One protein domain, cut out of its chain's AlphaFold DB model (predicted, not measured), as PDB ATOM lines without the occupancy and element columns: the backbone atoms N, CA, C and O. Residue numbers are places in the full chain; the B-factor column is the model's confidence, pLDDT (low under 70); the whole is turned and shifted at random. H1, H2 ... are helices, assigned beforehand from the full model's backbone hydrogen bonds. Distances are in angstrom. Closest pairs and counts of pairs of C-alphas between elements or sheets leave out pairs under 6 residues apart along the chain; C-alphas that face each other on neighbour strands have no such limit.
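Overview. This is residues 114 to 170 of the 374 residues of an uncharacterized protein of Cyanobacteria bacterium CYA (UniProt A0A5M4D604). Two helices meet near their ends as an L: the short H1 makes one arm and the long, straight H2 the other, and residues 126 to 134 loop out at the corner. At the far end of H2 residues 162 to 170 form a small looped tail, and between corner and tail residues 145 to 153 of H2 stand free. The printed part has 57 residues, with two named helices in the order H1, H2, no named strand, and the class all helix. It is extended, with a radius of gyration of the C-alphas of 16.3 A, and spans 49 by 21 by 12 A, with H2 running along the longest axis.

Arrangement. H1, residues 114 to 125, touches H2, residues 135 to 161. H1 does this with residues 121 to 125 alone, and H2 with residues 137 to 141 alone. Their closest C-alphas are those of Phe 125 and Glu 137, 5.7 A apart. Their lines stand about perpendicular, at 77 degrees, and their centres are 17.2 A apart. In H1 and H2 every O i to N i+4 pair is within hydrogen-bond range.

Along the chain. H1 begins at C-alpha 114, (2.443, 37.172, 9.035), and measures 16.2 A from first to last C-alpha, ending at C-alpha 125, (4.498, 35.448, -6.938). H2 measures 38.1 A from first to last C-alpha and ends at C-alpha 161, (-18.876, 60.508, -4.814).

Size, cuts and confidence. The two C-alphas farthest apart are those of Asp 130 and Asp 164, 49.1 A. The link from H1 to H2, 9 residues, is short but not tight. The printed part has no cut. The mean pLDDT of the printed part is 80.0, and residues 114 to 115 are under 70.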
ATOM      1  N   PRO A 114       1.379  36.776   9.959       62.00
ATOM      2  CA  PRO A 114       2.443  37.172   9.035       62.00
ATOM      3  C   PRO A 114       2.905  36.012   8.140       62.00
ATOM      4  O   PRO A 114       3.270  36.224   6.987       62.00
ATOM      5  N   GLU A 115       2.808  34.781   8.643       66.75
ATOM      6  CA  GLU A 115       3.076  33.547   7.906       66.75
ATOM      7  C   GLU A 115       2.021  33.254   6.836       66.75
ATOM      8  O   GLU A 115       2.392  32.930   5.715       66.75
ATOM      9  N   GLN A 116       0.729  33.431   7.122       73.94
ATOM     10  CA  GLN A 116      -0.339  33.295   6.125       73.94
ATOM     11  C   GLN A 116      -0.249  34.380   5.044       73.94
ATOM     12  O   GLN A 116      -0.442  34.091   3.867       73.94
ATOM     13  N   MET A 117       0.102  35.619   5.409       70.75
ATOM     14  CA  MET A 117       0.353  36.678   4.423       70.75
ATOM     15  C   MET A 117       1.579  36.367   3.558       70.75
ATOM     16  O   MET A 117       1.556  36.609   2.351       70.75
ATOM     17  N   ARG A 118       2.642  35.816   4.159       73.50
ATOM     18  CA  ARG A 118       3.840  35.376   3.436       73.50
ATOM     19  C   ARG A 118       3.526  34.199   2.515       73.50
ATOM     20  O   ARG A 118       3.941  34.229   1.363       73.50
ATOM     21  N   ALA A 119       2.761  33.215   2.980       78.69
ATOM     22  CA  ALA A 119       2.341  32.059   2.194       78.69
ATOM     23  C   ALA A 119       1.458  32.463   1.006       78.69
ATOM     24  O   ALA A 119       1.706  32.013  -0.106       78.69
ATOM     25  N   ASP A 120       0.496  33.368   1.208       78.50
ATOM     26  CA  ASP A 120      -0.335  33.907   0.126       78.50
ATOM     27  C   ASP A 120       0.489  34.694  -0.904       78.50
ATOM     28  O   ASP A 120       0.182  34.659  -2.096       78.50
ATOM     29  N   MET A 121       1.520  35.427  -0.463       75.81
ATOM     30  CA  MET A 121       2.414  36.145  -1.374       75.81
ATOM     31  C   MET A 121       3.308  35.195  -2.167       75.81
ATOM     32  O   MET A 121       3.406  35.354  -3.381       75.81
ATOM     33  N   LEU A 122       3.910  34.202  -1.513       80.75
ATOM     34  CA  LEU A 122       4.718  33.191  -2.190       80.75
ATOM     35  C   LEU A 122       3.853  32.404  -3.182       80.75
ATOM     36  O   LEU A 122       4.141  32.399  -4.366       80.75
ATOM     37  N   ALA A 123       2.684  31.904  -2.776       82.06
ATOM     38  CA  ALA A 123       1.784  31.164  -3.668       82.06
ATOM     39  C   ALA A 123       1.351  31.936  -4.934       82.06
ATOM     40  O   ALA A 123       0.942  31.322  -5.920       82.06
ATOM     41  N   ARG A 124       1.391  33.274  -4.909       79.00
ATOM     42  CA  ARG A 124       1.013  34.130  -6.043       79.00
ATOM     43  C   ARG A 124       2.197  34.579  -6.897       79.00
ATOM     44  O   ARG A 124       1.995  34.825  -8.086       79.00
ATOM     45  N   PHE A 125       3.380  34.742  -6.305       81.62
ATOM     46  CA  PHE A 125       4.498  35.448  -6.938       81.62
ATOM     47  C   PHE A 125       5.827  34.682  -6.943       81.62
ATOM     48  O   PHE A 125       6.664  35.040  -7.761       81.62
ATOM     49  N   ASP A 126       5.996  33.649  -6.111       83.00
ATOM     50  CA  ASP A 126       7.144  32.725  -6.110       83.00
ATOM     51  C   ASP A 126       6.979  31.742  -7.282       83.00
ATOM     52  O   ASP A 126       6.223  30.767  -7.223       83.00
ATOM     53  N   LYS A 127       7.587  32.086  -8.418       79.12
ATOM     54  CA  LYS A 127       7.502  31.335  -9.677       79.12
ATOM     55  C   LYS A 127       8.633  30.332  -9.814       79.12
ATOM     56  O   LYS A 127       8.453  29.340 -10.525       79.12
ATOM     57  N   ASP A 128       9.785  30.613  -9.217       78.25
ATOM     58  CA  ASP A 128      10.926  29.700  -9.219       78.25
ATOM     59  C   ASP A 128      10.808  28.597  -8.150       78.25
ATOM     60  O   ASP A 128      11.458  27.554  -8.276       78.25
ATOM     61  N   GLY A 129       9.876  28.746  -7.204       80.00
ATOM     62  CA  GLY A 129       9.541  27.757  -6.187       80.00
ATOM     63  C   GLY A 129      10.614  27.640  -5.111       80.00
ATOM     64  O   GLY A 129      10.723  26.579  -4.485       80.00
ATOM     65  N   ASP A 130      11.436  28.678  -4.935       78.06
ATOM     66  CA  ASP A 130      12.564  28.675  -4.007       78.06
ATOM     67  C   ASP A 130      12.168  29.045  -2.563       78.06
ATOM     68  O   ASP A 130      12.947  28.836  -1.625       78.06
ATOM     69  N   GLY A 131      10.919  29.481  -2.353       77.06
ATOM     70  CA  GLY A 131      10.370  29.838  -1.044       77.06
ATOM     71  C   GLY A 131      10.756  31.240  -0.563       77.06
ATOM     72  O   GLY A 131      10.412  31.632   0.570       77.06
ATOM     73  N   GLU A 132      11.448  32.009  -1.398       81.25
ATOM     74  CA  GLU A 132      11.723  33.430  -1.262       81.25
ATOM     75  C   GLU A 132      11.099  34.199  -2.441       81.25
ATOM     76  O   GLU A 132      10.465  33.635  -3.316       81.25
ATOM     77  N   LEU A 133      11.126  35.533  -2.386       81.44
ATOM     78  CA  LEU A 133      10.741  36.346  -3.543       81.44
ATOM     79  C   LEU A 133      11.995  37.064  -3.996       81.44
ATOM     80  O   LEU A 133      12.505  37.929  -3.265       81.44
ATOM     81  N   ASN A 134      12.466  36.726  -5.188       82.81
ATOM     82  CA  ASN A 134      13.582  37.427  -5.800       82.81
ATOM     83  C   ASN A 134      13.172  38.872  -6.181       82.81
ATOM     84  O   ASN A 134      12.024  39.296  -6.014       82.81
ATOM     85  N   GLU A 135      14.120  39.701  -6.627       82.75
ATOM     86  CA  GLU A 135      13.840  41.123  -6.897       82.75
ATOM     87  C   GLU A 135      12.796  41.316  -8.015       82.75
ATOM     88  O   GLU A 135      11.967  42.222  -7.923       82.75
ATOM     89  N   GLU A 136      12.776  40.443  -9.026       82.56
ATOM     90  CA  GLU A 136      11.807  40.491 -10.130       82.56
ATOM     91  C   GLU A 136      10.402  40.089  -9.654       82.56
ATOM     92  O   GLU A 136       9.409  40.757  -9.955       82.56
ATOM     93  N   GLU A 137      10.306  39.053  -8.825       84.38
ATOM     94  CA  GLU A 137       9.049  38.598  -8.227       84.38
ATOM     95  C   GLU A 137       8.498  39.617  -7.230       84.38
ATOM     96  O   GLU A 137       7.303  39.923  -7.255       84.38
ATOM     97  N   ARG A 138       9.363  40.245  -6.423       81.00
ATOM     98  CA  ARG A 138       8.993  41.365  -5.546       81.00
ATOM     99  C   ARG A 138       8.490  42.568  -6.323       81.00
ATOM    100  O   ARG A 138       7.547  43.215  -5.869       81.00
ATOM    101  N   GLN A 139       9.104  42.901  -7.456       83.81
ATOM    102  CA  GLN A 139       8.625  43.989  -8.306       83.81
ATOM    103  C   GLN A 139       7.254  43.656  -8.892       83.81
ATOM    104  O   GLN A 139       6.335  44.464  -8.755       83.81
ATOM    105  N   SER A 140       7.069  42.438  -9.406       81.62
ATOM    106  CA  SER A 140       5.768  41.990  -9.914       81.62
ATOM    107  C   SER A 140       4.678  41.994  -8.831       81.62
ATOM    108  O   SER A 140       3.560  42.454  -9.071       81.62
ATOM    109  N   ALA A 141       5.019  41.589  -7.604       82.31
ATOM    110  CA  ALA A 141       4.124  41.645  -6.458       82.31
ATOM    111  C   ALA A 141       3.760  43.093  -6.109       82.31
ATOM    112  O   ALA A 141       2.586  43.417  -5.936       82.31
ATOM    113  N   ARG A 142       4.749  43.995  -6.047       81.69
ATOM    114  CA  ARG A 142       4.528  45.423  -5.765       81.69
ATOM    115  C   ARG A 142       3.627  46.081  -6.806       81.69
ATOM    116  O   ARG A 142       2.750  46.851  -6.424       81.69
ATOM    117  N   GLU A 143       3.818  45.785  -8.087       85.62
ATOM    118  CA  GLU A 143       2.971  46.303  -9.165       85.62
ATOM    119  C   GLU A 143       1.539  45.777  -9.063       85.62
ATOM    120  O   GLU A 143       0.595  46.564  -9.126       85.62
ATOM    121  N   ALA A 144       1.368  44.478  -8.809       82.69
ATOM    122  CA  ALA A 144       0.054  43.875  -8.612       82.69
ATOM    123  C   ALA A 144      -0.681  44.479  -7.403       82.69
ATOM    124  O   ALA A 144      -1.837  44.885  -7.523       82.69
ATOM    125  N   PHE A 145      -0.005  44.623  -6.259       81.50
ATOM    126  CA  PHE A 145      -0.586  45.263  -5.075       81.50
ATOM    127  C   PHE A 145      -0.897  46.740  -5.301       81.50
ATOM    128  O   PHE A 145      -1.890  47.248  -4.780       81.50
ATOM    129  N   ARG A 146      -0.064  47.449  -6.069       80.94
ATOM    130  CA  ARG A 146      -0.329  48.840  -6.431       80.94
ATOM    131  C   ARG A 146      -1.584  48.946  -7.291       80.94
ATOM    132  O   ARG A 146      -2.450  49.751  -6.961       80.94
ATOM    133  N   ALA A 147      -1.708  48.113  -8.321       83.00
ATOM    134  CA  ALA A 147      -2.881  48.074  -9.185       83.00
ATOM    135  C   ALA A 147      -4.156  47.710  -8.401       83.00
ATOM    136  O   ALA A 147      -5.171  48.388  -8.533       83.00
ATOM    137  N   GLU A 148      -4.096  46.705  -7.521       80.94
ATOM    138  CA  GLU A 148      -5.221  46.322  -6.654       80.94
ATOM    139  C   GLU A 148      -5.625  47.468  -5.714       80.94
ATOM    140  O   GLU A 148      -6.808  47.775  -5.551       80.94
ATOM    141  N   ARG A 149      -4.645  48.154  -5.117       78.81
ATOM    142  CA  ARG A 149      -4.894  49.298  -4.234       78.81
ATOM    143  C   ARG A 149      -5.488  50.486  -4.987       78.81
ATOM    144  O   ARG A 149      -6.356  51.162  -4.440       78.81
ATOM    145  N   GLU A 150      -5.027  50.751  -6.205       78.88
ATOM    146  CA  GLU A 150      -5.569  51.803  -7.068       78.88
ATOM    147  C   GLU A 150      -7.007  51.479  -7.491       78.88
ATOM    148  O   GLU A 150      -7.875  52.337  -7.334       78.88
ATOM    149  N   ALA A 151      -7.294  50.239  -7.895       80.69
ATOM    150  CA  ALA A 151      -8.648  49.787  -8.218       80.69
ATOM    151  C   ALA A 151      -9.595  49.910  -7.014       80.69
ATOM    152  O   ALA A 151     -10.681  50.476  -7.126       80.69
ATOM    153  N   ARG A 152      -9.159  49.473  -5.826       81.31
ATOM    154  CA  ARG A 152      -9.947  49.615  -4.593       81.31
ATOM    155  C   ARG A 152     -10.167  51.078  -4.213       81.31
ATOM    156  O   ARG A 152     -11.236  51.441  -3.735       81.31
ATOM    157  N   ARG A 153      -9.159  51.933  -4.415       78.69
ATOM    158  CA  ARG A 153      -9.289  53.376  -4.180       78.69
ATOM    159  C   ARG A 153     -10.307  53.995  -5.133       78.69
ATOM    160  O   ARG A 153     -11.086  54.829  -4.691       78.69
ATOM    161  N   GLN A 154     -10.291  53.606  -6.405       77.38
ATOM    162  CA  GLN A 154     -11.269  54.065  -7.389       77.38
ATOM    163  C   GLN A 154     -12.680  53.615  -7.015       77.38
ATOM    164  O   GLN A 154     -13.566  54.454  -6.977       77.38
ATOM    165  N   GLN A 155     -12.872  52.351  -6.631       79.88
ATOM    166  CA  GLN A 155     -14.170  51.869  -6.146       79.88
ATOM    167  C   GLN A 155     -14.674  52.681  -4.952       79.88
ATOM    168  O   GLN A 155     -15.780  53.193  -4.993       79.88
ATOM    169  N   PHE A 156     -13.832  52.903  -3.939       80.88
ATOM    170  CA  PHE A 156     -14.208  53.723  -2.785       80.88
ATOM    171  C   PHE A 156     -14.584  55.166  -3.167       80.88
ATOM    172  O   PHE A 156     -15.459  55.769  -2.550       80.88
ATOM    173  N   LEU A 157     -13.894  55.741  -4.157       79.88
ATOM    174  CA  LEU A 157     -14.194  57.079  -4.661       79.88
ATOM    175  C   LEU A 157     -15.538  57.114  -5.388       79.88
ATOM    176  O   LEU A 157     -16.309  58.036  -5.146       79.88
ATOM    177  N   LEU A 158     -15.820  56.115  -6.225       82.50
ATOM    178  CA  LEU A 158     -17.107  55.984  -6.901       82.50
ATOM    179  C   LEU A 158     -18.224  55.770  -5.868       82.50
ATOM    180  O   LEU A 158     -19.125  56.588  -5.776       82.50
ATOM    181  N   ASP A 159     -18.105  54.799  -4.964       81.94
ATOM    182  CA  ASP A 159     -19.134  54.526  -3.946       81.94
ATOM    183  C   ASP A 159     -19.514  55.756  -3.100       81.94
ATOM    184  O   ASP A 159     -20.656  55.890  -2.651       81.94
ATOM    185  N   ARG A 160     -18.551  56.657  -2.864       79.88
ATOM    186  CA  ARG A 160     -18.750  57.859  -2.053       79.88
ATOM    187  C   ARG A 160     -19.223  59.073  -2.852       79.88
ATOM    188  O   ARG A 160     -19.995  59.866  -2.313       79.88
ATOM    189  N   TYR A 161     -18.712  59.261  -4.066       83.06
ATOM    190  CA  TYR A 161     -18.876  60.508  -4.814       83.06
ATOM    191  C   TYR A 161     -19.624  60.353  -6.140       83.06
ATOM    192  O   TYR A 161     -20.171  61.355  -6.576       83.06
ATOM    193  N   ASP A 162     -19.692  59.156  -6.728       85.19
ATOM    194  CA  ASP A 162     -20.457  58.839  -7.943       85.19
ATOM    195  C   ASP A 162     -21.938  58.624  -7.576       85.19
ATOM    196  O   ASP A 162     -22.384  57.544  -7.166       85.19
ATOM    197  N   VAL A 163     -22.698  59.717  -7.610       82.06
ATOM    198  CA  VAL A 163     -24.105  59.756  -7.195       82.06
ATOM    199  C   VAL A 163     -25.008  59.187  -8.284       82.06
ATOM    200  O   VAL A 163     -26.019  58.555  -7.956       82.06
ATOM    201  N   ASP A 164     -24.674  59.422  -9.551       80.88
ATOM    202  CA  ASP A 164     -25.452  58.948 -10.697       80.88
ATOM    203  C   ASP A 164     -25.077  57.523 -11.146       80.88
ATOM    204  O   ASP A 164     -25.858  56.889 -11.864       80.88
ATOM    205  N   ARG A 165     -23.991  56.968 -10.591       81.19
ATOM    206  CA  ARG A 165     -23.476  55.611 -10.822       81.19
ATOM    207  C   ARG A 165     -23.098  55.371 -12.275       81.19
ATOM    208  O   ARG A 165     -23.258  54.251 -12.777       81.19
ATOM    209  N   ASP A 166     -22.636  56.407 -12.961       81.25
ATOM    210  CA  ASP A 166     -22.181  56.297 -14.342       81.25
ATOM    211  C   ASP A 166     -20.748  55.724 -14.447       81.25
ATOM    212  O   ASP A 166     -20.300  55.343 -15.537       81.25
ATOM    213  N   GLY A 167     -20.065  55.564 -13.306       78.62
ATOM    214  CA  GLY A 167     -18.721  55.013 -13.191       78.62
ATOM    215  C   GLY A 167     -17.606  56.031 -13.436       78.62
ATOM    216  O   GLY A 167     -16.433  55.636 -13.460       78.62
ATOM    217  N   VAL A 168     -17.925  57.316 -13.617       81.44
ATOM    218  CA  VAL A 168     -16.968  58.412 -13.789       81.44
ATOM    219  C   VAL A 168     -17.325  59.599 -12.891       81.44
ATOM    220  O   VAL A 168     -18.444  60.068 -12.846       81.44
ATOM    221  N   LEU A 169     -16.341  60.161 -12.184       82.62
ATOM    222  CA  LEU A 169     -16.613  61.337 -11.354       82.62
ATOM    223  C   LEU A 169     -16.764  62.587 -12.224       82.62
ATOM    224  O   LEU A 169     -15.799  63.043 -12.847       82.62
ATOM    225  N   SER A 170     -17.957  63.168 -12.218       84.81
ATOM    226  CA  SER A 170     -18.253  64.439 -12.877       84.81
ATOM    227  C   SER A 170     -17.566  65.632 -12.185       84.81
ATOM    228  O   SER A 170     -17.067  65.550 -11.058       84.81
TER     229      SER A 170